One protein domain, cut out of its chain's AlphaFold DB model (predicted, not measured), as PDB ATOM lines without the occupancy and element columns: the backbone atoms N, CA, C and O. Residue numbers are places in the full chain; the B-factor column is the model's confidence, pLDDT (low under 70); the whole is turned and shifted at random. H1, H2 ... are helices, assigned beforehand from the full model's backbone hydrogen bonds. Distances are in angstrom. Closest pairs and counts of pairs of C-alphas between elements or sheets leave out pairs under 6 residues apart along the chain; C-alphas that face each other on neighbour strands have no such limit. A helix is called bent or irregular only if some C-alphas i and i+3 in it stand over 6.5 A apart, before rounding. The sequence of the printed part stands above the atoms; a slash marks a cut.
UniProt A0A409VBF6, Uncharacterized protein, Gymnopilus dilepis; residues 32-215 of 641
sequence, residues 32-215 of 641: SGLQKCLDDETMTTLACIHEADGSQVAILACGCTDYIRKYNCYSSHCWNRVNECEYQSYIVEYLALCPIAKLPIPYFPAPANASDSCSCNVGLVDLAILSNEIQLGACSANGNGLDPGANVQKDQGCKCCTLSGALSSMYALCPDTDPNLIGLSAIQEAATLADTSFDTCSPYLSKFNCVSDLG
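Overview. This is residues 32 to 215 of the 641 residues of an uncharacterized protein of Gymnopilus dilepis (UniProt A0A409VBF6). This is a loose, flat chain of helices laid one beside the next: a long hairpin, H1 and H2, at one end, the shorter H3 beside part of H2, then a joint to a three-helix bundle, H4, H5 and H6, with short H7 crossing H5 steeply. Residues 144 to 150, of which 148 to 150 belong to H5, stick out at the end far from H1. The printed part has 184 residues with seven named helices, H1 to H7 in chain order, and no named strand; its class is all helix. The radius of gyration of the C-alphas is 19.7 A, and the spans are 62 by 43 by 23 A.

Arrangement. Start at H1, residues 32 to 51, which touches H2, residues 56 to 77, as a hairpin at a shallow tilt of 14 degrees; look at the C-alphas of Leu 34 and His 77, the closest pair, 5.0 A apart. Residues 64 to 71 of H2 alone touch H3, residues 85 to 97, again a hairpin, closest at the C-alphas of Tyr 67 and Tyr 94, 6.3 A. H4, residues 122 to 141, touches H3 with residues 122 to 126 alone, running the same way at a shallow tilt of 26 degrees; the C-alphas of Gln 88 and Gly 123 come closest, 5.7 A. H5, residues 148 to 173, is the hub, touching three helices. It forms a hairpin with H4, closest at the C-alphas of Ile 129 and Ala 166, 4.5 A, and another with H6, residues 184 to 193, closest at the C-alphas of Leu 163 and Ile 187, 6.5 A. H4, H5 and H6 make an up and down bundle, each running against the one before it. H7, residues 198 to 207, touches H5 at a steep tilt of 67 degrees, with the C-alphas of Gly 157 and Tyr 204 closest, 5.1 A. In H1, H2, H3, H5 and H6 every O i to N i+4 pair is within hydrogen-bond range; H4 has 14 of 16 and H7 3 of 6.

Along the chain. Find C-alpha 32 at (61.701, 35.556, -20.576); from there H1 runs 29.1 A to Glu 51. H2 is 31.3 A long and H4 29.6 A. H5, the longest, runs 37.5 A from C-alpha 148 at (24.301, -15.204, -24.467) to Leu 173. H7 ends at C-alpha 207, (39.409, -16.907, -32.793); it is irregular, with C-alphas 200 and 203 7.3 A apart.

Size, cuts and confidence. The two C-alphas farthest apart, those of Ser 32 and Leu 146, are 65.1 A apart. The printed part has no cut. The link from H3 to H4, residues 98 to 121, is long. The mean pLDDT of the printed part is 80.2; look for values under 70 at residues 42 to 62, 137, 141 to 151, 190 and 193 to 194.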
ATOM      1  N   SER A  32      62.251  34.570 -21.517       80.62
ATOM      2  CA  SER A  32      61.701  35.556 -20.576       80.62
ATOM      3  C   SER A  32      60.189  35.729 -20.707       80.62
ATOM      4  O   SER A  32      59.500  35.888 -19.703       80.62
ATOM      5  N   GLY A  33      59.678  35.704 -21.941       83.00
ATOM      6  CA  GLY A  33      58.246  35.770 -22.205       83.00
ATOM      7  C   GLY A  33      57.537  34.510 -21.729       83.00
ATOM      8  O   GLY A  33      56.478  34.618 -21.121       83.00
ATOM      9  N   LEU A  34      58.155  33.337 -21.917       87.38
ATOM     10  CA  LEU A  34      57.613  32.082 -21.417       87.38
ATOM     11  C   LEU A  34      57.539  32.088 -19.894       87.38
ATOM     12  O   LEU A  34      56.471  31.803 -19.372       87.38
ATOM     13  N   GLN A  35      58.629  32.436 -19.200       79.88
ATOM     14  CA  GLN A  35      58.634  32.473 -17.735       79.88
ATOM     15  C   GLN A  35      57.502  33.356 -17.218       79.88
ATOM     16  O   GLN A  35      56.682  32.907 -16.432       79.88
ATOM     17  N   LYS A  36      57.407  34.579 -17.750       79.31
ATOM     18  CA  LYS A  36      56.353  35.508 -17.362       79.31
ATOM     19  C   LYS A  36      54.955  34.941 -17.626       79.31
ATOM     20  O   LYS A  36      54.089  35.069 -16.776       79.31
ATOM     21  N   CYS A  37      54.739  34.329 -18.789       83.69
ATOM     22  CA  CYS A  37      53.455  33.718 -19.127       83.69
ATOM     23  C   CYS A  37      53.107  32.594 -18.144       83.69
ATOM     24  O   CYS A  37      52.013  32.580 -17.602       83.69
ATOM     25  N   LEU A  38      54.049  31.695 -17.847       82.12
ATOM     26  CA  LEU A  38      53.829  30.615 -16.884       82.12
ATOM     27  C   LEU A  38      53.557  31.148 -15.467       82.12
ATOM     28  O   LEU A  38      52.699  30.595 -14.781       82.12
ATOM     29  N   ASP A  39      54.230  32.221 -15.047       71.81
ATOM     30  CA  ASP A  39      53.993  32.872 -13.750       71.81
ATOM     31  C   ASP A  39      52.583  33.497 -13.697       71.81
ATOM     32  O   ASP A  39      51.833  33.264 -12.747       71.81
ATOM     33  N   ASP A  40      52.188  34.223 -14.753       72.94
ATOM     34  CA  ASP A  40      50.857  34.832 -14.898       72.94
ATOM     35  C   ASP A  40      49.743  33.762 -14.894       72.94
ATOM     36  O   ASP A  40      48.703  33.921 -14.240       72.94
ATOM     37  N   GLU A  41      49.962  32.635 -15.575       74.81
ATOM     38  CA  GLU A  41      49.005  31.528 -15.587       74.81
ATOM     39  C   GLU A  41      48.929  30.797 -14.254       74.81
ATOM     40  O   GLU A  41      47.827  30.499 -13.792       74.81
ATOM     41  N   THR A  42      50.068  30.600 -13.586       68.31
ATOM     42  CA  THR A  42      50.098  30.047 -12.228       68.31
ATOM     43  C   THR A  42      49.203  30.881 -11.310       68.31
ATOM     44  O   THR A  42      48.299  30.325 -10.688       68.31
ATOM     45  N   MET A  43      49.346  32.213 -11.308       61.34
ATOM     46  CA  MET A  43      48.478  33.111 -10.527       61.34
ATOM     47  C   MET A  43      46.991  32.993 -10.902       61.34
ATOM     48  O   MET A  43      46.112  33.037 -10.042       61.34
ATOM     49  N   THR A  44      46.673  32.810 -12.184       65.06
ATOM     50  CA  THR A  44      45.272  32.717 -12.625       65.06
ATOM     51  C   THR A  44      44.637  31.370 -12.251       65.06
ATOM     52  O   THR A  44      43.454  31.307 -11.906       65.06
ATOM     53  N   THR A  45      45.397  30.278 -12.300       59.69
ATOM     54  CA  THR A  45      44.963  28.949 -11.834       59.69
ATOM     55  C   THR A  45      44.725  28.949 -10.330       59.69
ATOM     56  O   THR A  45      43.734  28.400  -9.850       59.69
ATOM     57  N   LEU A  46      45.588  29.635  -9.589       51.22
ATOM     58  CA  LEU A  46      45.466  29.836  -8.154       51.22
ATOM     59  C   LEU A  46      44.163  30.540  -7.766       51.22
ATOM     60  O   LEU A  46      43.429  30.032  -6.917       51.22
ATOM     61  N   ALA A  47      43.825  31.636  -8.454       60.16
ATOM     62  CA  ALA A  47      42.556  32.333  -8.259       60.16
ATOM     63  C   ALA A  47      41.344  31.417  -8.526       60.16
ATOM     64  O   ALA A  47      40.388  31.413  -7.753       60.16
ATOM     65  N   CYS A  48      41.407  30.583  -9.569       59.62
ATOM     66  CA  CYS A  48      40.365  29.595  -9.870       59.62
ATOM     67  C   CYS A  48      40.195  28.569  -8.735       59.62
ATOM     68  O   CYS A  48      39.076  28.303  -8.299       59.62
ATOM     69  N   ILE A  49      41.299  28.007  -8.227       52.34
ATOM     70  CA  ILE A  49      41.274  27.019  -7.134       52.34
ATOM     71  C   ILE A  49      40.711  27.641  -5.853       52.34
ATOM     72  O   ILE A  49      39.974  26.986  -5.119       52.34
ATOM     73  N   HIS A  50      41.022  28.908  -5.586       56.34
ATOM     74  CA  HIS A  50      40.451  29.622  -4.451       56.34
ATOM     75  C   HIS A  50      38.930  29.815  -4.600       56.34
ATOM     76  O   HIS A  50      38.181  29.590  -3.651       56.34
ATOM     77  N   GLU A  51      38.446  30.167  -5.796       62.16
ATOM     78  CA  GLU A  51      37.006  30.270  -6.089       62.16
ATOM     79  C   GLU A  51      36.266  28.921  -6.029       62.16
ATOM     80  O   GLU A  51      35.047  28.897  -5.851       62.16
ATOM     81  N   ALA A  52      36.984  27.800  -6.142       54.62
ATOM     82  CA  ALA A  52      36.413  26.457  -6.085       54.62
ATOM     83  C   ALA A  52      35.901  26.045  -4.688       54.62
ATOM     84  O   ALA A  52      35.161  25.064  -4.602       54.62
ATOM     85  N   ASP A  53      36.280  26.753  -3.615       62.62
ATOM     86  CA  ASP A  53      35.793  26.556  -2.232       62.62
ATOM     87  C   ASP A  53      35.812  25.079  -1.768       62.62
ATOM     88  O   ASP A  53      34.857  24.549  -1.201       62.62
ATOM     89  N   GLY A  54      36.899  24.364  -2.089       47.59
ATOM     90  CA  GLY A  54      37.095  22.955  -1.713       47.59
ATOM     91  C   GLY A  54      36.345  21.927  -2.571       47.59
ATOM     92  O   GLY A  54      36.449  20.726  -2.319       47.59
ATOM     93  N   SER A  55      35.617  22.348  -3.609       60.66
ATOM     94  CA  SER A  55      34.997  21.430  -4.568       60.66
ATOM     95  C   SER A  55      36.062  20.721  -5.405       60.66
ATOM     96  O   SER A  55      36.688  21.328  -6.273       60.66
ATOM     97  N   GLN A  56      36.225  19.413  -5.197       49.75
ATOM     98  CA  GLN A  56      37.181  18.581  -5.944       49.75
ATOM     99  C   GLN A  56      36.987  18.684  -7.463       49.75
ATOM    100  O   GLN A  56      37.954  18.786  -8.210       49.75
ATOM    101  N   VAL A  57      35.733  18.733  -7.921       57.69
ATOM    102  CA  VAL A  57      35.405  18.867  -9.348       57.69
ATOM    103  C   VAL A  57      35.847  20.224  -9.895       57.69
ATOM    104  O   VAL A  57      36.347  20.303 -11.014       57.69
ATOM    105  N   ALA A  58      35.687  21.297  -9.117       55.78
ATOM    106  CA  ALA A  58      36.113  22.626  -9.541       55.78
ATOM    107  C   ALA A  58      37.643  22.779  -9.481       55.78
ATOM    108  O   ALA A  58      38.217  23.356 -10.395       55.78
ATOM    109  N   ILE A  59      38.312  22.180  -8.491       55.97
ATOM    110  CA  ILE A  59      39.782  22.128  -8.419       55.97
ATOM    111  C   ILE A  59      40.355  21.380  -9.629       55.97
ATOM    112  O   ILE A  59      41.260  21.889 -10.289       55.97
ATOM    113  N   LEU A  60      39.787  20.219  -9.973       65.44
ATOM    114  CA  LEU A  60      40.166  19.474 -11.174       65.44
ATOM    115  C   LEU A  60      39.952  20.315 -12.442       65.44
ATOM    116  O   LEU A  60      40.834  20.382 -13.294       65.44
ATOM    117  N   ALA A  61      38.821  21.021 -12.553       68.12
ATOM    118  CA  ALA A  61      38.559  21.914 -13.682       68.12
ATOM    119  C   ALA A  61      39.580  23.064 -13.779       68.12
ATOM    120  O   ALA A  61      39.991  23.426 -14.885       68.12
ATOM    121  N   CYS A  62      40.031  23.607 -12.645       68.81
ATOM    122  CA  CYS A  62      41.099  24.604 -12.609       68.81
ATOM    123  C   CYS A  62      42.432  24.020 -13.090       68.81
ATOM    124  O   CYS A  62      43.081  24.643 -13.924       68.81
ATOM    125  N   GLY A  63      42.797  22.809 -12.655       72.25
ATOM    126  CA  GLY A  63      43.982  22.101 -13.155       72.25
ATOM    127  C   GLY A  63      43.923  21.848 -14.664       72.25
ATOM    128  O   GLY A  63      44.874  22.118 -15.389       72.25
ATOM    129  N   CYS A  64      42.770  21.438 -15.190       77.50
ATOM    130  CA  CYS A  64      42.604  21.250 -16.633       77.50
ATOM    131  C   CYS A  64      42.661  22.553 -17.428       77.50
ATOM    132  O   CYS A  64      43.146  22.576 -18.558       77.50
ATOM    133  N   THR A  65      42.198  23.651 -16.834       78.44
ATOM    134  CA  THR A  65      42.332  24.981 -17.429       78.44
ATOM    135  C   THR A  65      43.791  25.448 -17.405       78.44
ATOM    136  O   THR A  65      44.254  26.037 -18.378       78.44
ATOM    137  N   ASP A  66      44.535  25.146 -16.339       83.00
ATOM    138  CA  ASP A  66      45.970  25.426 -16.221       83.00
ATOM    139  C   ASP A  66      46.765  24.772 -17.354       83.00
ATOM    140  O   ASP A  66      47.539  25.448 -18.035       83.00
ATOM    141  N   TYR A  67      46.484  23.496 -17.640       86.50
ATOM    142  CA  TYR A  67      47.065  22.796 -18.784       86.50
ATOM    143  C   TYR A  67      46.864  23.561 -20.093       86.50
ATOM    144  O   TYR A  67      47.837  23.807 -20.814       86.50
ATOM    145  N   ILE A  68      45.621  23.987 -20.355       88.06
ATOM    146  CA  ILE A  68      45.240  24.741 -21.556       88.06
ATOM    147  C   ILE A  68      46.055  26.018 -21.701       88.06
ATOM    148  O   ILE A  68      46.620  26.311 -22.760       88.06
ATOM    149  N   ARG A  69      46.138  26.791 -20.624       87.81
ATOM    150  CA  ARG A  69      46.804  28.086 -20.658       87.81
ATOM    151  C   ARG A  69      48.325  27.952 -20.738       87.81
ATOM    152  O   ARG A  69      48.956  28.643 -21.536       87.81
ATOM    153  N   LYS A  70      48.917  26.987 -20.038       89.75
ATOM    154  CA  LYS A  70      50.357  26.704 -20.121       89.75
ATOM    155  C   LYS A  70      50.783  26.204 -21.496       89.75
ATOM    156  O   LYS A  70      51.773  26.707 -22.031       89.75
ATOM    157  N   TYR A  71      50.037  25.302 -22.145       92.94
ATOM    158  CA  TYR A  71      50.416  24.921 -23.509       92.94
ATOM    159  C   TYR A  71      50.197  26.065 -24.520       92.94
ATOM    160  O   TYR A  71      50.899  26.120 -25.536       92.94
ATOM    161  N   ASN A  72      49.298  27.021 -24.246       93.44
ATOM    162  CA  ASN A  72      49.207  28.275 -25.006       93.44
ATOM    163  C   ASN A  72      50.444  29.168 -24.787       93.44
ATOM    164  O   ASN A  72      50.943  29.759 -25.753       93.44
ATOM    165  N   CYS A  73      50.993  29.220 -23.567       93.31
ATOM    166  CA  CYS A  73      52.280  29.866 -23.291       93.31
ATOM    167  C   CYS A  73      53.421  29.207 -24.078       93.31
ATOM    168  O   CYS A  73      54.183  29.913 -24.743       93.31
ATOM    169  N   TYR A  74      53.506  27.871 -24.088       93.94
ATOM    170  CA  TYR A  74      54.490  27.140 -24.898       93.94
ATOM    171  C   TYR A  74      54.326  27.446 -26.390       93.94
ATOM    172  O   TYR A  74      55.296  27.792 -27.061       93.94
ATOM    173  N   SER A  75      53.091  27.439 -26.893       93.19
ATOM    174  CA  SER A  75      52.780  27.763 -28.292       93.19
ATOM    175  C   SER A  75      53.143  29.198 -28.684       93.19
ATOM    176  O   SER A  75      53.448  29.459 -29.848       93.19
ATOM    177  N   SER A  76      53.113  30.132 -27.730       92.56
ATOM    178  CA  SER A  76      53.433  31.545 -27.955       92.56
ATOM    179  C   SER A  76      54.933  31.817 -27.829       92.56
ATOM    180  O   SER A  76      55.516  32.475 -28.686       92.56
ATOM    181  N   HIS A  77      55.589  31.303 -26.789       92.44
ATOM    182  CA  HIS A  77      56.947  31.714 -26.406       92.44
ATOM    183  C   HIS A  77      58.016  30.630 -26.577       92.44
ATOM    184  O   HIS A  77      59.206  30.944 -26.586       92.44
ATOM    185  N   CYS A  78      57.614  29.371 -26.747       93.56
ATOM    186  CA  CYS A  78      58.512  28.228 -26.905       93.56
ATOM    187  C   CYS A  78      58.149  27.345 -28.107       93.56
ATOM    188  O   CYS A  78      58.437  26.153 -28.128       93.56
ATOM    189  N   TRP A  79      57.543  27.937 -29.139       92.81
ATOM    190  CA  TRP A  79      57.120  27.248 -30.365       92.81
ATOM    191  C   TRP A  79      58.250  26.497 -31.083       92.81
ATOM    192  O   TRP A  79      57.984  25.679 -31.956       92.81
ATOM    193  N   ASN A  80      59.512  26.780 -30.762       91.81
ATOM    194  CA  ASN A  80      60.670  26.111 -31.341       91.81
ATOM    195  C   ASN A  80      61.031  24.785 -30.650       91.81
ATOM    196  O   ASN A  80      61.876  24.075 -31.178       91.81
ATOM    197  N   ARG A  81      60.406  24.464 -29.509       91.88
ATOM    198  CA  ARG A  81      60.647  23.241 -28.720       91.88
ATOM    199  C   ARG A  81      59.387  22.382 -28.525       91.88
ATOM    200  O   ARG A  81      59.407  21.388 -27.819       91.88
ATOM    201  N   VAL A  82      58.266  22.733 -29.161       91.19
ATOM    202  CA  VAL A  82      56.976  22.013 -29.022       91.19
ATOM    203  C   VAL A  82      56.953  20.614 -29.661       91.19
ATOM    204  O   VAL A  82      55.996  19.870 -29.484       91.19
ATOM    205  N   ASN A  83      57.989  20.223 -30.405       90.88
ATOM    206  CA  ASN A  83      58.099  18.856 -30.931       90.88
ATOM    207  C   ASN A  83      58.875  17.921 -29.988       90.88
ATOM    208  O   ASN A  83      58.869  16.706 -30.201       90.88
ATOM    209  N   GLU A  84      59.536  18.480 -28.974       91.50
ATOM    210  CA  GLU A  84      60.384  17.740 -28.045       91.50
ATOM    211  C   GLU A  84      59.563  16.800 -27.154       91.50
ATOM    212  O   GLU A  84      58.355  16.987 -26.963       91.50
ATOM    213  N   CYS A  85      60.232  15.793 -26.587       89.25
ATOM    214  CA  CYS A  85      59.625  14.802 -25.704       89.25
ATOM    215  C   CYS A  85      58.858  15.461 -24.561       89.25
ATOM    216  O   CYS A  85      57.733  15.072 -24.277       89.25
ATOM    217  N   GLU A  86      59.424  16.508 -23.966       88.00
ATOM    218  CA  GLU A  86      58.853  17.243 -22.844       88.00
ATOM    219  C   GLU A  86      57.473  17.823 -23.174       88.00
ATOM    220  O   GLU A  86      56.541  17.705 -22.380       88.00
ATOM    221  N   TYR A  87      57.300  18.410 -24.366       90.56
ATOM    222  CA  TYR A  87      56.009  18.985 -24.754       90.56
ATOM    223  C   TYR A  87      54.993  17.887 -25.032       90.56
ATOM    224  O   TYR A  87      53.845  17.974 -24.602       90.56
ATOM    225  N   GLN A  88      55.413  16.852 -25.759       90.75
ATOM    226  CA  GLN A  88      54.520  15.761 -26.125       90.75
ATOM    227  C   GLN A  88      54.046  15.009 -24.870       90.75
ATOM    228  O   GLN A  88      52.849  14.782 -24.729       90.75
ATOM    229  N   SER A  89      54.941  14.727 -23.919       85.75
ATOM    230  CA  SER A  89      54.613  14.156 -22.607       85.75
ATOM    231  C   SER A  89      53.656  15.041 -21.809       85.75
ATOM    232  O   SER A  89      52.658  14.545 -21.295       85.75
ATOM    233  N   TYR A  90      53.892  16.354 -21.767       87.44
ATOM    234  CA  TYR A  90      52.998  17.296 -21.089       87.44
ATOM    235  C   TYR A  90      51.562  17.261 -21.648       87.44
ATOM    236  O   TYR A  90      50.589  17.348 -20.899       87.44
ATOM    237  N   ILE A  91      51.406  17.116 -22.968       89.69
ATOM    238  CA  ILE A  91      50.080  17.004 -23.591       89.69
ATOM    239  C   ILE A  91      49.436  15.630 -23.357       89.69
ATOM    240  O   ILE A  91      48.229  15.578 -23.132       89.69
ATOM    241  N   VAL A  92      50.206  14.539 -23.372       86.19
ATOM    242  CA  VAL A  92      49.701  13.198 -23.010       86.19
ATOM    243  C   VAL A  92      49.174  13.194 -21.571       86.19
ATOM    244  O   VAL A  92      48.071  12.717 -21.315       86.19
ATOM    245  N   GLU A  93      49.905  13.813 -20.643       80.88
ATOM    246  CA  GLU A  93      49.469  13.963 -19.253       80.88
ATOM    247  C   GLU A  93      48.156  14.759 -19.155       80.88
ATOM    248  O   GLU A  93      47.219  14.326 -18.486       80.88
ATOM    249  N   TYR A  94      48.034  15.875 -19.887       83.31
ATOM    250  CA  TYR A  94      46.771  16.613 -19.984       83.31
ATOM    251  C   TYR A  94      45.625  15.731 -20.489       83.31
ATOM    252  O   TYR A  94      44.555  15.717 -19.884       83.31
ATOM    253  N   LEU A  95      45.826  15.004 -21.590       80.88
ATOM    254  CA  LEU A  95      44.786  14.171 -22.197       80.88
ATOM    255  C   LEU A  95      44.282  13.082 -21.249       80.88
ATOM    256  O   LEU A  95      43.105  12.731 -21.300       80.88
ATOM    257  N   ALA A  96      45.139  12.597 -20.361       75.75
ATOM    258  CA  ALA A  96      44.791  11.510 -19.471       75.75
ATOM    259  C   ALA A  96      44.307  11.947 -18.081       75.75
ATOM    260  O   ALA A  96      43.418  11.313 -17.517       75.75
ATOM    261  N   LEU A  97      44.840  13.040 -17.530       73.69
ATOM    262  CA  LEU A  97      44.412  13.556 -16.226       73.69
ATOM    263  C   LEU A  97      43.141  14.405 -16.310       73.69
ATOM    264  O   LEU A  97      42.475  14.615 -15.294       73.69
ATOM    265  N   CYS A  98      42.792  14.907 -17.497       72.56
ATOM    266  CA  CYS A  98      41.649  15.789 -17.678       72.56
ATOM    267  C   CYS A  98      40.509  15.126 -18.450       72.56
ATOM    268  O   CYS A  98      40.555  15.075 -19.676       72.56
ATOM    269  N   PRO A  99      39.393  14.764 -17.784       71.12
ATOM    270  CA  PRO A  99      38.236  14.146 -18.444       71.12
ATOM    271  C   PRO A  99      37.595  15.004 -19.545       71.12
ATOM    272  O   PRO A  99      36.854  14.502 -20.387       71.12
ATOM    273  N   ILE A 100      37.831  16.319 -19.511       71.94
ATOM    274  CA  ILE A 100      37.336  17.256 -20.523       71.94
ATOM    275  C   ILE A 100      38.284  17.398 -21.717       71.94
ATOM    276  O   ILE A 100      37.872  17.970 -22.722       71.94
ATOM    277  N   ALA A 101      39.533  16.934 -21.615       75.50
ATOM    278  CA  ALA A 101      40.560  17.154 -22.620       75.50
ATOM    279  C   ALA A 101      40.176  16.523 -23.960       75.50
ATOM    280  O   ALA A 101      39.725  15.382 -24.037       75.50
ATOM    281  N   LYS A 102      40.330  17.299 -25.036       78.38
ATOM    282  CA  LYS A 102      39.996  16.877 -26.396       78.38
ATOM    283  C   LYS A 102      40.909  17.546 -27.408       78.38
ATOM    284  O   LYS A 102      41.328  18.690 -27.239       78.38
ATOM    285  N   LEU A 103      41.125  16.843 -28.511       80.69
ATOM    286  CA  LEU A 103      41.773  17.379 -29.699       80.69
ATOM    287  C   LEU A 103      40.851  18.350 -30.466       80.69
ATOM    288  O   LEU A 103      39.625  18.218 -30.394       80.69
ATOM    289  N   PRO A 104      41.412  19.279 -31.267       86.06
ATOM    290  CA  PRO A 104      42.842  19.482 -31.529       86.06
ATOM    291  C   PRO A 104      43.567  20.262 -30.421       86.06
ATOM    292  O   PRO A 104      43.004  21.174 -29.818       86.06
ATOM    293  N   ILE A 105      44.847  19.941 -30.224       89.44
ATOM    294  CA  ILE A 105      45.787  20.677 -29.369       89.44
ATOM    295  C   ILE A 105      46.936  21.164 -30.270       89.44
ATOM    296  O   ILE A 105      47.369  20.406 -31.144       89.44
ATOM    297  N   PRO A 106      47.412  22.419 -30.148       90.56
ATOM    298  CA  PRO A 106      48.496  22.927 -30.985       90.56
ATOM    299  C   PRO A 106      49.725  22.017 -30.960       90.56
ATOM    300  O   PRO A 106      50.136  21.571 -29.900       90.56
ATOM    301  N   TYR A 107      50.327  21.765 -32.125       89.81
ATOM    302  CA  TYR A 107      51.575  20.994 -32.251       89.81
ATOM    303  C   TYR A 107      51.528  19.558 -31.683       89.81
ATOM    304  O   TYR A 107      52.577  18.957 -31.443       89.81
ATOM    305  N   PHE A 108      50.329  19.002 -31.485       90.75
ATOM    306  CA  PHE A 108      50.138  17.643 -30.992       90.75
ATOM    307  C   PHE A 108      49.202  16.833 -31.911       90.75
ATOM    308  O   PHE A 108      48.099  17.300 -32.222       90.75
ATOM    309  N   PRO A 109      49.600  15.618 -32.332       91.94
ATOM    310  CA  PRO A 109      50.921  15.017 -32.121       91.94
ATOM    311  C   PRO A 109      51.998  15.762 -32.932       91.94
ATOM    312  O   PRO A 109      51.680  16.522 -33.850       91.94
ATOM    313  N   ALA A 110      53.276  15.555 -32.608       89.62
ATOM    314  CA  ALA A 110      54.360  16.118 -33.413       89.62
ATOM    315  C   ALA A 110      54.278  15.608 -34.871       89.62
ATOM    316  O   ALA A 110      54.006  14.421 -35.085       89.62
ATOM    317  N   PRO A 111      54.554  16.442 -35.890       87.44
ATOM    318  CA  PRO A 111      54.637  15.972 -37.269       87.44
ATOM    319  C   PRO A 111      55.739  14.921 -37.451       87.44
ATOM    320  O   PRO A 111      56.773  14.948 -36.778       87.44
ATOM    321  N   ALA A 112      55.563  14.024 -38.422       81.31
ATOM    322  CA  ALA A 112      56.591  13.042 -38.755       81.31
ATOM    323  C   ALA A 112      57.920  13.721 -39.144       81.31
ATOM    324  O   ALA A 112      57.950  14.589 -40.019       81.31
ATOM    325  N   ASN A 113      59.023  13.271 -38.538       78.38
ATOM    326  CA  ASN A 113      60.380  13.795 -38.752       78.38
ATOM    327  C   ASN A 113      60.527  15.301 -38.468       78.38
ATOM    328  O   ASN A 113      61.330  15.975 -39.121       78.38
ATOM    329  N   ALA A 114      59.733  15.853 -37.548       84.81
ATOM    330  CA  ALA A 114      59.897  17.240 -37.146       84.81
ATOM    331  C   ALA A 114      61.301  17.485 -36.555       84.81
ATOM    332  O   ALA A 114      61.867  16.635 -35.874       84.81
ATOM    333  N   SER A 115      61.878  18.661 -36.812       84.31
ATOM    334  CA  SER A 115      63.119  19.073 -36.143       84.31
ATOM    335  C   SER A 115      62.903  19.157 -34.629       84.31
ATOM    336  O   SER A 115      61.847  19.635 -34.205       84.31
ATOM    337  N   ASP A 116      63.904  18.734 -33.845       85.25
ATOM    338  CA  ASP A 116      63.811  18.596 -32.381       85.25
ATOM    339  C   ASP A 116      62.653  17.694 -31.932       85.25
ATOM    340  O   ASP A 116      62.122  17.843 -30.837       85.25
ATOM    341  N   SER A 117      62.223  16.746 -32.773       88.62
ATOM    342  CA  SER A 117      61.202  15.791 -32.357       88.62
ATOM    343  C   SER A 117      61.732  14.848 -31.289       88.62
ATOM    344  O   SER A 117      62.903  14.458 -31.299       88.62
ATOM    345  N   CYS A 118      60.832  14.377 -30.440       91.25
ATOM    346  CA  CYS A 118      61.118  13.238 -29.587       91.25
ATOM    347  C   CYS A 118      61.543  12.001 -30.408       91.25
ATOM    348  O   CYS A 118      61.029  11.765 -31.505       91.25
ATOM    349  N   SER A 119      62.482  11.209 -29.880       91.19
ATOM    350  CA  SER A 119      62.992   9.971 -30.496       91.19
ATOM    351  C   SER A 119      61.890   8.952 -30.790       91.19
ATOM    352  O   SER A 119      61.991   8.184 -31.745       91.19
ATOM    353  N   CYS A 120      60.821   8.999 -30.000       91.44
ATOM    354  CA  CYS A 120      59.551   8.331 -30.220       91.44
ATOM    355  C   CYS A 120      58.445   9.388 -30.261       91.44
ATOM    356  O   CYS A 120      58.384  10.262 -29.399       91.44
ATOM    357  N   ASN A 121      57.535   9.312 -31.233       90.81
ATOM    358  CA  ASN A 121      56.387  10.214 -31.277       90.81
ATOM    359  C   ASN A 121      55.319   9.761 -30.270       90.81
ATOM    360  O   ASN A 121      54.342   9.109 -30.639       90.81
ATOM    361  N   VAL A 122      55.533  10.095 -28.998       89.62
ATOM    362  CA  VAL A 122      54.661   9.677 -27.890       89.62
ATOM    363  C   VAL A 122      53.220  10.149 -28.071       89.62
ATOM    364  O   VAL A 122      52.301   9.427 -27.707       89.62
ATOM    365  N   GLY A 123      53.003  11.291 -28.733       87.62
ATOM    366  CA  GLY A 123      51.660  11.752 -29.065       87.62
ATOM    367  C   GLY A 123      50.936  10.818 -30.034       87.62
ATOM    368  O   GLY A 123      49.774  10.492 -29.824       87.62
ATOM    369  N   LEU A 124      51.607  10.315 -31.075       88.44
ATOM    370  CA  LEU A 124      50.999   9.312 -31.959       88.44
ATOM    371  C   LEU A 124      50.740   7.981 -31.250       88.44
ATOM    372  O   LEU A 124      49.755   7.318 -31.578       88.44
ATOM    373  N   VAL A 125      51.612   7.587 -30.317       90.06
ATOM    374  CA  VAL A 125      51.413   6.371 -29.516       90.06
ATOM    375  C   VAL A 125      50.152   6.507 -28.669       90.06
ATOM    376  O   VAL A 125      49.262   5.668 -28.786       90.06
ATOM    377  N   ASP A 126      50.032   7.599 -27.918       86.44
ATOM    378  CA  ASP A 126      48.874   7.894 -27.072       86.44
ATOM    379  C   ASP A 126      47.562   7.926 -27.870       86.44
ATOM    380  O   ASP A 126      46.611   7.206 -27.565       86.44
ATOM    381  N   LEU A 127      47.531   8.646 -28.998       84.31
ATOM    382  CA  LEU A 127      46.343   8.691 -29.854       84.31
ATOM    383  C   LEU A 127      45.968   7.321 -30.431       84.31
ATOM    384  O   LEU A 127      44.784   7.043 -30.648       84.31
ATOM    385  N   ALA A 128      46.950   6.459 -30.700       85.75
ATOM    386  CA  ALA A 128      46.685   5.100 -31.146       85.75
ATOM    387  C   ALA A 128      46.126   4.225 -30.011       85.75
ATOM    388  O   ALA A 128      45.216   3.431 -30.267       85.75
ATOM    389  N   ILE A 129      46.605   4.388 -28.774       85.06
ATOM    390  CA  ILE A 129      46.059   3.716 -27.584       85.06
ATOM    391  C   ILE A 129      44.603   4.155 -27.364       85.06
ATOM    392  O   ILE A 129      43.699   3.321 -27.461       85.06
ATOM    393  N   LEU A 130      44.353   5.462 -27.230       78.31
ATOM    394  CA  LEU A 130      43.014   6.036 -27.033       78.31
ATOM    395  C   LEU A 130      42.035   5.628 -28.144       78.31
ATOM    396  O   LEU A 130      40.867   5.315 -27.898       78.31
ATOM    397  N   SER A 131      42.501   5.571 -29.395       81.00
ATOM    398  CA  SER A 131      41.662   5.117 -30.504       81.00
ATOM    399  C   SER A 131      41.223   3.656 -30.351       81.00
ATOM    400  O   SER A 131      40.118   3.323 -30.782       81.00
ATOM    401  N   ASN A 132      42.047   2.771 -29.786       80.50
ATOM    402  CA  ASN A 132      41.672   1.373 -29.545       80.50
ATOM    403  C   ASN A 132      40.702   1.228 -28.365       80.50
ATOM    404  O   ASN A 132      39.846   0.340 -28.386       80.50
ATOM    405  N   GLU A 133      40.785   2.112 -27.375       77.56
ATOM    406  CA  GLU A 133      39.845   2.157 -26.251       77.56
ATOM    407  C   GLU A 133      38.452   2.608 -26.688       77.56
ATOM    408  O   GLU A 133      37.464   1.942 -26.392       77.56
ATOM    409  N   ILE A 134      38.347   3.674 -27.486       72.50
ATOM    410  CA  ILE A 134      37.050   4.139 -28.013       72.50
ATOM    411  C   ILE A 134      36.363   3.047 -28.845       72.50
ATOM    412  O   ILE A 134      35.142   2.863 -28.791       72.50
ATOM    413  N   GLN A 135      37.150   2.264 -29.583       79.44
ATOM    414  CA  GLN A 135      36.641   1.153 -30.386       79.44
ATOM    415  C   GLN A 135      36.099  -0.009 -29.546       79.44
ATOM    416  O   GLN A 135      35.239  -0.737 -30.045       79.44
ATOM    417  N   LEU A 136      36.502  -0.142 -28.275       77.94
ATOM    418  CA  LEU A 136      35.912  -1.116 -27.354       77.94
ATOM    419  C   LEU A 136      34.408  -0.880 -27.205       77.94
ATOM    420  O   LEU A 136      33.616  -1.807 -27.375       77.94
ATOM    421  N   GLY A 137      34.005   0.373 -26.978       69.38
ATOM    422  CA  GLY A 137      32.596   0.742 -26.834       69.38
ATOM    423  C   GLY A 137      31.774   0.394 -28.078       69.38
ATOM    424  O   GLY A 137      30.691  -0.186 -27.974       69.38
ATOM    425  N   ALA A 138      32.315   0.675 -29.267       72.12
ATOM    426  CA  ALA A 138      31.678   0.321 -30.534       72.12
ATOM    427  C   ALA A 138      31.611  -1.203 -30.752       72.12
ATOM    428  O   ALA A 138      30.593  -1.723 -31.218       72.12
ATOM    429  N   CYS A 139      32.668  -1.934 -30.396       79.31
ATOM    430  CA  CYS A 139      32.729  -3.382 -30.541       79.31
ATOM    431  C   CYS A 139      31.723  -4.093 -29.625       79.31
ATOM    432  O   CYS A 139      30.933  -4.918 -30.100       79.31
ATOM    433  N   SER A 140      31.675  -3.713 -28.343       70.75
ATOM    434  CA  SER A 140      30.751  -4.287 -27.357       70.75
ATOM    435  C   SER A 140      29.286  -3.929 -27.655       70.75
ATOM    436  O   SER A 140      28.398  -4.764 -27.478       70.75
ATOM    437  N   ALA A 141      29.003  -2.741 -28.212       65.81
ATOM    438  CA  ALA A 141      27.648  -2.349 -28.623       65.81
ATOM    439  C   ALA A 141      27.088  -3.185 -29.797       65.81
ATOM    440  O   ALA A 141      25.873  -3.361 -29.921       65.81
ATOM    441  N   ASN A 142      27.957  -3.763 -30.632       58.97
ATOM    442  CA  ASN A 142      27.583  -4.613 -31.770       58.97
ATOM    443  C   ASN A 142      27.288  -6.082 -31.375       58.97
ATOM    444  O   ASN A 142      27.243  -6.970 -32.235       58.97
ATOM    445  N   GLY A 143      27.108  -6.370 -30.081       54.28
ATOM    446  CA  GLY A 143      26.869  -7.701 -29.505       54.28
ATOM    447  C   GLY A 143      25.401  -8.138 -29.365       54.28
ATOM    448  O   GLY A 143      25.132  -9.098 -28.658       54.28
ATOM    449  N   ASN A 144      24.428  -7.484 -30.010       48.91
ATOM    450  CA  ASN A 144      22.986  -7.746 -29.805       48.91
ATOM    451  C   ASN A 144      22.440  -9.049 -30.453       48.91
ATOM    452  O   ASN A 144      21.302  -9.087 -30.925       48.91
ATOM    453  N   GLY A 145      23.229 -10.126 -30.499       53.84
ATOM    454  CA  GLY A 145      22.765 -11.453 -30.921       53.84
ATOM    455  C   GLY A 145      21.983 -12.177 -29.816       53.84
ATOM    456  O   GLY A 145      22.278 -12.015 -28.637       53.84
ATOM    457  N   LEU A 146      20.998 -13.008 -30.180       41.31
ATOM    458  CA  LEU A 146      20.126 -13.763 -29.255       41.31
ATOM    459  C   LEU A 146      20.823 -14.925 -28.500       41.31
ATOM    460  O   LEU A 146      20.140 -15.670 -27.799       41.31
ATOM    461  N   ASP A 147      22.144 -15.098 -28.635       54.56
ATOM    462  CA  ASP A 147      22.926 -16.145 -27.958       54.56
ATOM    463  C   ASP A 147      23.847 -15.546 -26.872       54.56
ATOM    464  O   ASP A 147      24.885 -14.956 -27.192       54.56
ATOM    465  N   PRO A 148      23.510 -15.719 -25.581       52.78
ATOM    466  CA  PRO A 148      24.301 -15.204 -24.467       52.78
ATOM    467  C   PRO A 148      25.749 -15.718 -24.428       52.78
ATOM    468  O   PRO A 148      26.632 -14.983 -23.997       52.78
ATOM    469  N   GLY A 149      26.016 -16.951 -24.876       56.66
ATOM    470  CA  GLY A 149      27.357 -17.546 -24.817       56.66
ATOM    471  C   GLY A 149      28.301 -17.004 -25.892       56.66
ATOM    472  O   GLY A 149      29.472 -16.729 -25.620       56.66
ATOM    473  N   ALA A 150      27.782 -16.791 -27.104       60.72
ATOM    474  CA  ALA A 150      28.524 -16.162 -28.195       60.72
ATOM    475  C   ALA A 150      28.855 -14.690 -27.894       60.72
ATOM    476  O   ALA A 150      29.935 -14.219 -28.254       60.72
ATOM    477  N   ASN A 151      27.969 -13.986 -27.182       67.88
ATOM    478  CA  ASN A 151      28.170 -12.584 -26.819       67.88
ATOM    479  C   ASN A 151      29.286 -12.390 -25.783       67.88
ATOM    480  O   ASN A 151      30.069 -11.460 -25.931       67.88
ATOM    481  N   VAL A 152      29.426 -13.287 -24.796       73.75
ATOM    482  CA  VAL A 152      30.525 -13.221 -23.807       73.75
ATOM    483  C   VAL A 152      31.886 -13.421 -24.476       73.75
ATOM    484  O   VAL A 152      32.838 -12.702 -24.194       73.75
ATOM    485  N   GLN A 153      31.991 -14.374 -25.406       79.50
ATOM    486  CA  GLN A 153      33.250 -14.598 -26.122       79.50
ATOM    487  C   GLN A 153      33.585 -13.457 -27.085       79.50
ATOM    488  O   GLN A 153      34.761 -13.148 -27.256       79.50
ATOM    489  N   LYS A 154      32.572 -12.842 -27.706       80.62
ATOM    490  CA  LYS A 154      32.750 -11.670 -28.568       80.62
ATOM    491  C   LYS A 154      33.193 -10.448 -27.764       80.62
ATOM    492  O   LYS A 154      34.121  -9.778 -28.196       80.62
ATOM    493  N   ASP A 155      32.586 -10.203 -26.604       81.19
ATOM    494  CA  ASP A 155      32.978  -9.116 -25.698       81.19
ATOM    495  C   ASP A 155      34.427  -9.284 -25.227       81.19
ATOM    496  O   ASP A 155      35.236  -8.368 -25.338       81.19
ATOM    497  N   GLN A 156      34.805 -10.506 -24.846       85.00
ATOM    498  CA  GLN A 156      36.191 -10.817 -24.515       85.00
ATOM    499  C   GLN A 156      37.136 -10.639 -25.717       85.00
ATOM    500  O   GLN A 156      38.250 -10.143 -25.569       85.00
ATOM    501  N   GLY A 157      36.678 -10.983 -26.925       88.69
ATOM    502  CA  GLY A 157      37.376 -10.680 -28.173       88.69
ATOM    503  C   GLY A 157      37.596  -9.181 -28.380       88.69
ATOM    504  O   GLY A 157      38.710  -8.789 -28.714       88.69
ATOM    505  N   CYS A 158      36.581  -8.348 -28.131       86.56
ATOM    506  CA  CYS A 158      36.688  -6.889 -28.206       86.56
ATOM    507  C   CYS A 158      37.764  -6.370 -27.247       86.56
ATOM    508  O   CYS A 158      38.718  -5.731 -27.680       86.56
ATOM    509  N   LYS A 159      37.679  -6.728 -25.962       87.62
ATOM    510  CA  LYS A 159      38.663  -6.322 -24.944       87.62
ATOM    511  C   LYS A 159      40.085  -6.709 -25.349       87.62
ATOM    512  O   LYS A 159      40.993  -5.880 -25.345       87.62
ATOM    513  N   CYS A 160      40.258  -7.943 -25.808       92.88
ATOM    514  CA  CYS A 160      41.542  -8.435 -26.284       92.88
ATOM    515  C   CYS A 160      42.059  -7.719 -27.533       92.88
ATOM    516  O   CYS A 160      43.260  -7.485 -27.642       92.88
ATOM    517  N   CYS A 161      41.178  -7.337 -28.454       92.81
ATOM    518  CA  CYS A 161      41.540  -6.533 -29.614       92.81
ATOM    519  C   CYS A 161      41.920  -5.098 -29.246       92.81
ATOM    520  O   CYS A 161      42.835  -4.563 -29.863       92.81
ATOM    521  N   THR A 162      41.306  -4.503 -28.218       88.56
ATOM    522  CA  THR A 162      41.736  -3.205 -27.679       88.56
ATOM    523  C   THR A 162      43.154  -3.283 -27.121       88.56
ATOM    524  O   THR A 162      44.010  -2.520 -27.563       88.56
ATOM    525  N   LEU A 163      43.435  -4.239 -26.229       90.06
ATOM    526  CA  LEU A 163      44.768  -4.390 -25.630       90.06
ATOM    527  C   LEU A 163      45.830  -4.743 -26.674       90.06
ATOM    528  O   LEU A 163      46.896  -4.132 -26.720       90.06
ATOM    529  N   SER A 164      45.508  -5.686 -27.562       94.62
ATOM    530  CA  SER A 164      46.369  -6.056 -28.683       94.62
ATOM    531  C   SER A 164      46.642  -4.863 -29.590       94.62
ATOM    532  O   SER A 164      47.793  -4.614 -29.940       94.62
ATOM    533  N   GLY A 165      45.613  -4.094 -29.944       92.19
ATOM    534  CA  GLY A 165      45.740  -2.939 -30.820       92.19
ATOM    535  C   GLY A 165      46.589  -1.830 -30.210       92.19
ATOM    536  O   GLY A 165      47.450  -1.275 -30.896       92.19
ATOM    537  N   ALA A 166      46.406  -1.557 -28.918       89.31
ATOM    538  CA  ALA A 166      47.185  -0.577 -28.174       89.31
ATOM    539  C   ALA A 166      48.672  -0.973 -28.093       89.31
ATOM    540  O   ALA A 166      49.532  -0.218 -28.551       89.31
ATOM    541  N   LEU A 167      48.977  -2.198 -27.637       91.50
ATOM    542  CA  LEU A 167      50.354  -2.711 -27.568       91.50
ATOM    543  C   LEU A 167      51.015  -2.727 -28.944       91.50
ATOM    544  O   LEU A 167      52.147  -2.281 -29.111       91.50
ATOM    545  N   SER A 168      50.301  -3.215 -29.953       93.75
ATOM    546  CA  SER A 168      50.844  -3.313 -31.306       93.75
ATOM    547  C   SER A 168      51.151  -1.949 -31.907       93.75
ATOM    548  O   SER A 168      52.161  -1.804 -32.592       93.75
ATOM    549  N   SER A 169      50.327  -0.940 -31.610       91.88
ATOM    550  CA  SER A 169      50.577   0.438 -32.034       91.88
ATOM    551  C   SER A 169      51.847   0.992 -31.396       91.88
ATOM    552  O   SER A 169      52.668   1.581 -32.095       91.88
ATOM    553  N   MET A 170      52.045   0.744 -30.101       91.06
ATOM    554  CA  MET A 170      53.247   1.137 -29.368       91.06
ATOM    555  C   MET A 170      54.512   0.506 -29.973       91.06
ATOM    556  O   MET A 170      55.437   1.228 -30.342       91.06
ATOM    557  N   TYR A 171      54.519  -0.816 -30.191       90.62
ATOM    558  CA  TYR A 171      55.647  -1.511 -30.830       90.62
ATOM    559  C   TYR A 171      55.885  -1.076 -32.281       90.62
ATOM    560  O   TYR A 171      57.021  -1.068 -32.745       90.62
ATOM    561  N   ALA A 172      54.832  -0.738 -33.025       92.06
ATOM    562  CA  ALA A 172      54.966  -0.309 -34.413       92.06
ATOM    563  C   ALA A 172      55.502   1.123 -34.540       92.06
ATOM    564  O   ALA A 172      56.261   1.413 -35.463       92.06
ATOM    565  N   LEU A 173      55.085   2.018 -33.644       90.69
ATOM    566  CA  LEU A 173      55.476   3.426 -33.669       90.69
ATOM    567  C   LEU A 173      56.852   3.645 -33.037       90.69
ATOM    568  O   LEU A 173      57.619   4.464 -33.540       90.69
ATOM    569  N   CYS A 174      57.168   2.909 -31.969       92.00
ATOM    570  CA  CYS A 174      58.379   3.104 -31.176       92.00
ATOM    571  C   CYS A 174      59.023   1.766 -30.769       92.00
ATOM    572  O   CYS A 174      59.122   1.466 -29.580       92.00
ATOM    573  N   PRO A 175      59.493   0.959 -31.742       92.81
ATOM    574  CA  PRO A 175      59.955  -0.414 -31.506       92.81
ATOM    575  C   PRO A 175      61.144  -0.524 -30.543       92.81
ATOM    576  O   PRO A 175      61.259  -1.510 -29.822       92.81
ATOM    577  N   ASP A 176      62.025   0.479 -30.524       92.12
ATOM    578  CA  ASP A 176      63.271   0.441 -29.748       92.12
ATOM    579  C   ASP A 176      63.155   1.112 -28.367       92.12
ATOM    580  O   ASP A 176      64.103   1.063 -27.577       92.12
ATOM    581  N   THR A 177      62.023   1.762 -28.076       90.19
ATOM    582  CA  THR A 177      61.804   2.542 -26.845       90.19
ATOM    583  C   THR A 177      61.229   1.664 -25.740       90.19
ATOM    584  O   THR A 177      60.413   0.790 -26.020       90.19
ATOM    585  N   ASP A 178      61.645   1.901 -24.494       86.06
ATOM    586  CA  ASP A 178      61.053   1.244 -23.323       86.06
ATOM    587  C   ASP A 178      59.544   1.559 -23.232       86.06
ATOM    588  O   ASP A 178      59.178   2.732 -23.082       86.06
ATOM    589  N   PRO A 179      58.656   0.545 -23.299       83.75
ATOM    590  CA  PRO A 179      57.209   0.718 -23.178       83.75
ATOM    591  C   PRO A 179      56.741   1.488 -21.940       83.75
ATOM    592  O   PRO A 179      55.724   2.184 -22.005       83.75
ATOM    593  N   ASN A 180      57.476   1.401 -20.826       80.81
ATOM    594  CA  ASN A 180      57.134   2.112 -19.591       80.81
ATOM    595  C   ASN A 180      57.182   3.636 -19.760       80.81
ATOM    596  O   ASN A 180      56.541   4.357 -19.003       80.81
ATOM    597  N   LEU A 181      57.908   4.136 -20.764       77.56
ATOM    598  CA  LEU A 181      58.041   5.566 -21.044       77.56
ATOM    599  C   LEU A 181      56.983   6.099 -22.020       77.56
ATOM    600  O   LEU A 181      56.913   7.310 -22.219       77.56
ATOM    601  N   ILE A 182      56.206   5.225 -22.674       81.06
ATOM    602  CA  ILE A 182      55.378   5.591 -23.839       81.06
ATOM    603  C   ILE A 182      53.944   5.046 -23.791       81.06
ATOM    604  O   ILE A 182      53.277   4.999 -24.819       81.06
ATOM    605  N   GLY A 183      53.459   4.658 -22.607       74.44
ATOM    606  CA  GLY A 183      52.038   4.360 -22.387       74.44
ATOM    607  C   GLY A 183      51.699   2.920 -22.001       74.44
ATOM    608  O   GLY A 183      50.521   2.571 -22.005       74.44
ATOM    609  N   LEU A 184      52.675   2.076 -21.630       80.25
ATOM    610  CA  LEU A 184      52.366   0.734 -21.112       80.25
ATOM    611  C   LEU A 184      51.463   0.782 -19.866       80.25
ATOM    612  O   LEU A 184      50.558  -0.043 -19.752       80.25
ATOM    613  N   SER A 185      51.649   1.771 -18.987       72.94
ATOM    614  CA  SER A 185      50.796   1.972 -17.808       72.94
ATOM    615  C   SER A 185      49.332   2.214 -18.184       72.94
ATOM    616  O   SER A 185      48.447   1.577 -17.618       72.94
ATOM    617  N   ALA A 186      49.067   3.045 -19.198       70.31
ATOM    618  CA  ALA A 186      47.714   3.289 -19.699       70.31
ATOM    619  C   ALA A 186      47.068   1.999 -20.237       70.31
ATOM    620  O   ALA A 186      45.901   1.721 -19.978       70.31
ATOM    621  N   ILE A 187      47.844   1.147 -20.913       80.12
ATOM    622  CA  ILE A 187      47.362  -0.152 -21.403       80.12
ATOM    623  C   ILE A 187      47.046  -1.109 -20.243       80.12
ATOM    624  O   ILE A 187      46.047  -1.826 -20.297       80.12
ATOM    625  N   GLN A 188      47.879  -1.142 -19.200       78.31
ATOM    626  CA  GLN A 188      47.650  -1.961 -18.001       78.31
ATOM    627  C   GLN A 188      46.412  -1.491 -17.221       78.31
ATOM    628  O   GLN A 188      45.625  -2.303 -16.726       78.31
ATOM    629  N   GLU A 189      46.184  -0.184 -17.167       70.19
ATOM    630  CA  GLU A 189      44.978   0.385 -16.579       70.19
ATOM    631  C   GLU A 189      43.739   0.057 -17.422       70.19
ATOM    632  O   GLU A 189      42.739  -0.423 -16.886       70.19
ATOM    633  N   ALA A 190      43.816   0.189 -18.749       68.88
ATOM    634  CA  ALA A 190      42.750  -0.225 -19.658       68.88
ATOM    635  C   ALA A 190      42.430  -1.724 -19.530       68.88
ATOM    636  O   ALA A 190      41.263  -2.112 -19.565       68.88
ATOM    637  N   ALA A 191      43.444  -2.572 -19.330       75.12
ATOM    638  CA  ALA A 191      43.282  -3.999 -19.045       75.12
ATOM    639  C   ALA A 191      42.515  -4.234 -17.733       75.12
ATOM    640  O   ALA A 191      41.608  -5.069 -17.678       75.12
ATOM    641  N   THR A 192      42.824  -3.445 -16.705       71.19
ATOM    642  CA  THR A 192      42.141  -3.480 -15.407       71.19
ATOM    643  C   THR A 192      40.683  -3.032 -15.532       71.19
ATOM    644  O   THR A 192      39.779  -3.740 -15.094       71.19
ATOM    645  N   LEU A 193      40.427  -1.904 -16.201       62.12
ATOM    646  CA  LEU A 193      39.078  -1.378 -16.445       62.12
ATOM    647  C   LEU A 193      38.236  -2.308 -17.324       62.12
ATOM    648  O   LEU A 193      37.026  -2.440 -17.125       62.12
ATOM    649  N   ALA A 194      38.868  -2.969 -18.291       64.81
ATOM    650  CA  ALA A 194      38.224  -3.967 -19.129       64.81
ATOM    651  C   ALA A 194      37.996  -5.300 -18.398       64.81
ATOM    652  O   ALA A 194      37.306  -6.161 -18.949       64.81
ATOM    653  N   ASP A 195      38.534  -5.494 -17.189       76.25
ATOM    654  CA  ASP A 195      38.549  -6.783 -16.487       76.25
ATOM    655  C   ASP A 195      39.108  -7.890 -17.401       76.25
ATOM    656  O   ASP A 195      38.456  -8.887 -17.722       76.25
ATOM    657  N   THR A 196      40.277  -7.640 -18.000       82.06
ATOM    658  CA  THR A 196      40.917  -8.544 -18.964       82.06
ATOM    659  C   THR A 196      42.423  -8.369 -18.962       82.06
ATOM    660  O   THR A 196      42.920  -7.320 -19.347       82.06
ATOM    661  N   SER A 197      43.163  -9.430 -18.635       85.81
ATOM    662  CA  SER A 197      44.617  -9.458 -18.823       85.81
ATOM    663  C   SER A 197      44.969  -9.786 -20.275       85.81
ATOM    664  O   SER A 197      44.403 -10.717 -20.864       85.81
ATOM    665  N   PHE A 198      45.932  -9.053 -20.843       87.81
ATOM    666  CA  PHE A 198      46.409  -9.302 -22.202       87.81
ATOM    667  C   PHE A 198      46.905 -10.742 -22.372       87.81
ATOM    668  O   PHE A 198      46.568 -11.368 -23.370       87.81
ATOM    669  N   ASP A 199      47.576 -11.335 -21.385       88.62
ATOM    670  CA  ASP A 199      48.115 -12.703 -21.481       88.62
ATOM    671  C   ASP A 199      47.039 -13.771 -21.709       88.62
ATOM    672  O   ASP A 199      47.262 -14.799 -22.359       88.62
ATOM    673  N   THR A 200      45.814 -13.491 -21.263       90.38
ATOM    674  CA  THR A 200      44.651 -14.366 -21.459       90.38
ATOM    675  C   THR A 200      44.013 -14.228 -22.844       90.38
ATOM    676  O   THR A 200      43.113 -14.992 -23.197       90.38
ATOM    677  N   CYS A 201      44.489 -13.294 -23.672       92.25
ATOM    678  CA  CYS A 201      43.893 -12.973 -24.964       92.25
ATOM    679  C   CYS A 201      44.258 -13.925 -26.096       92.25
ATOM    680  O   CYS A 201      43.612 -13.901 -27.146       92.25
ATOM    681  N   SER A 202      45.234 -14.809 -25.882       94.00
ATOM    682  CA  SER A 202      45.683 -15.781 -26.880       94.00
ATOM    683  C   SER A 202      44.545 -16.549 -27.589       94.00
ATOM    684  O   SER A 202      44.499 -16.528 -28.825       94.00
ATOM    685  N   PRO A 203      43.596 -17.198 -26.879       93.25
ATOM    686  CA  PRO A 203      42.485 -17.912 -27.515       93.25
ATOM    687  C   PRO A 203      41.503 -16.994 -28.256       93.25
ATOM    688  O   PRO A 203      40.914 -17.419 -29.248       93.25
ATOM    689  N   TYR A 204      41.328 -15.749 -27.813       93.06
ATOM    690  CA  TYR A 204      40.376 -14.810 -28.412       93.06
ATOM    691  C   TYR A 204      40.934 -14.170 -29.682       93.06
ATOM    692  O   TYR A 204      40.243 -14.151 -30.695       93.06
ATOM    693  N   LEU A 205      42.204 -13.762 -29.670       92.75
ATOM    694  CA  LEU A 205      42.903 -13.216 -30.840       92.75
ATOM    695  C   LEU A 205      43.163 -14.275 -31.921       92.75
ATOM    696  O   LEU A 205      43.293 -13.950 -33.095       92.75
ATOM    697  N   SER A 206      43.203 -15.557 -31.544       92.38
ATOM    698  CA  SER A 206      43.241 -16.668 -32.510       92.38
ATOM    699  C   SER A 206      41.869 -16.961 -33.125       92.38
ATOM    700  O   SER A 206      41.781 -17.547 -34.203       92.38
ATOM    701  N   LYS A 207      40.792 -16.611 -32.412       90.81
ATOM    702  CA  LYS A 207      39.409 -16.907 -32.793       90.81
ATOM    703  C   LYS A 207      38.759 -15.778 -33.589       90.81
ATOM    704  O   LYS A 207      37.965 -16.069 -34.479       90.81
ATOM    705  N   PHE A 208      39.051 -14.529 -33.242       91.19
ATOM    706  CA  PHE A 208      38.461 -13.342 -33.844       91.19
ATOM    707  C   PHE A 208      39.532 -12.506 -34.532       91.19
ATOM    708  O   PHE A 208      40.537 -12.138 -33.928       91.19
ATOM    709  N   ASN A 209      39.275 -12.138 -35.781       93.19
ATOM    710  CA  ASN A 209      40.008 -11.078 -36.443       93.19
ATOM    711  C   ASN A 209      39.458  -9.721 -35.984       93.19
ATOM    712  O   ASN A 209      38.304  -9.382 -36.260       93.19
ATOM    713  N   CYS A 210      40.293  -8.931 -35.311       92.56
ATOM    714  CA  CYS A 210      39.892  -7.643 -34.747       92.56
ATOM    715  C   CYS A 210      39.240  -6.717 -35.781       92.56
ATOM    716  O   CYS A 210      38.238  -6.070 -35.488       92.56
ATOM    717  N   VAL A 211      39.750  -6.703 -37.014       91.94
ATOM    718  CA  VAL A 211      39.239  -5.828 -38.069       91.94
ATOM    719  C   VAL A 211      37.980  -6.401 -38.711       91.94
ATOM    720  O   VAL A 211      36.942  -5.743 -38.718       91.94
ATOM    721  N   SER A 212      38.041  -7.619 -39.259       89.94
ATOM    722  CA  SER A 212      36.926  -8.156 -40.052       89.94
ATOM    723  C   SER A 212      35.754  -8.652 -39.212       89.94
ATOM    724  O   SER A 212      34.612  -8.539 -39.654       89.94
ATOM    725  N   ASP A 213      36.019  -9.191 -38.021       88.25
ATOM    726  CA  ASP A 213      34.996  -9.869 -37.219       88.25
ATOM    727  C   ASP A 213      34.437  -8.952 -36.128       88.25
ATOM    728  O   ASP A 213      33.265  -9.058 -35.751       88.25
ATOM    729  N   LEU A 214      35.278  -8.046 -35.620       86.94
ATOM    730  CA  LEU A 214      34.981  -7.188 -34.472       86.94
ATOM    731  C   LEU A 214      34.901  -5.696 -34.823       86.94
ATOM    732  O   LEU A 214      34.453  -4.901 -34.000       86.94
ATOM    733  N   GLY A 215      35.231  -5.321 -36.062       85.94
ATOM    734  CA  GLY A 215      35.027  -3.967 -36.577       85.94
ATOM    735  C   GLY A 215      36.061  -2.946 -36.107       85.94
ATOM    736  O   GLY A 215      35.819  -1.747 -36.251       85.94
TER     737      GLY A 215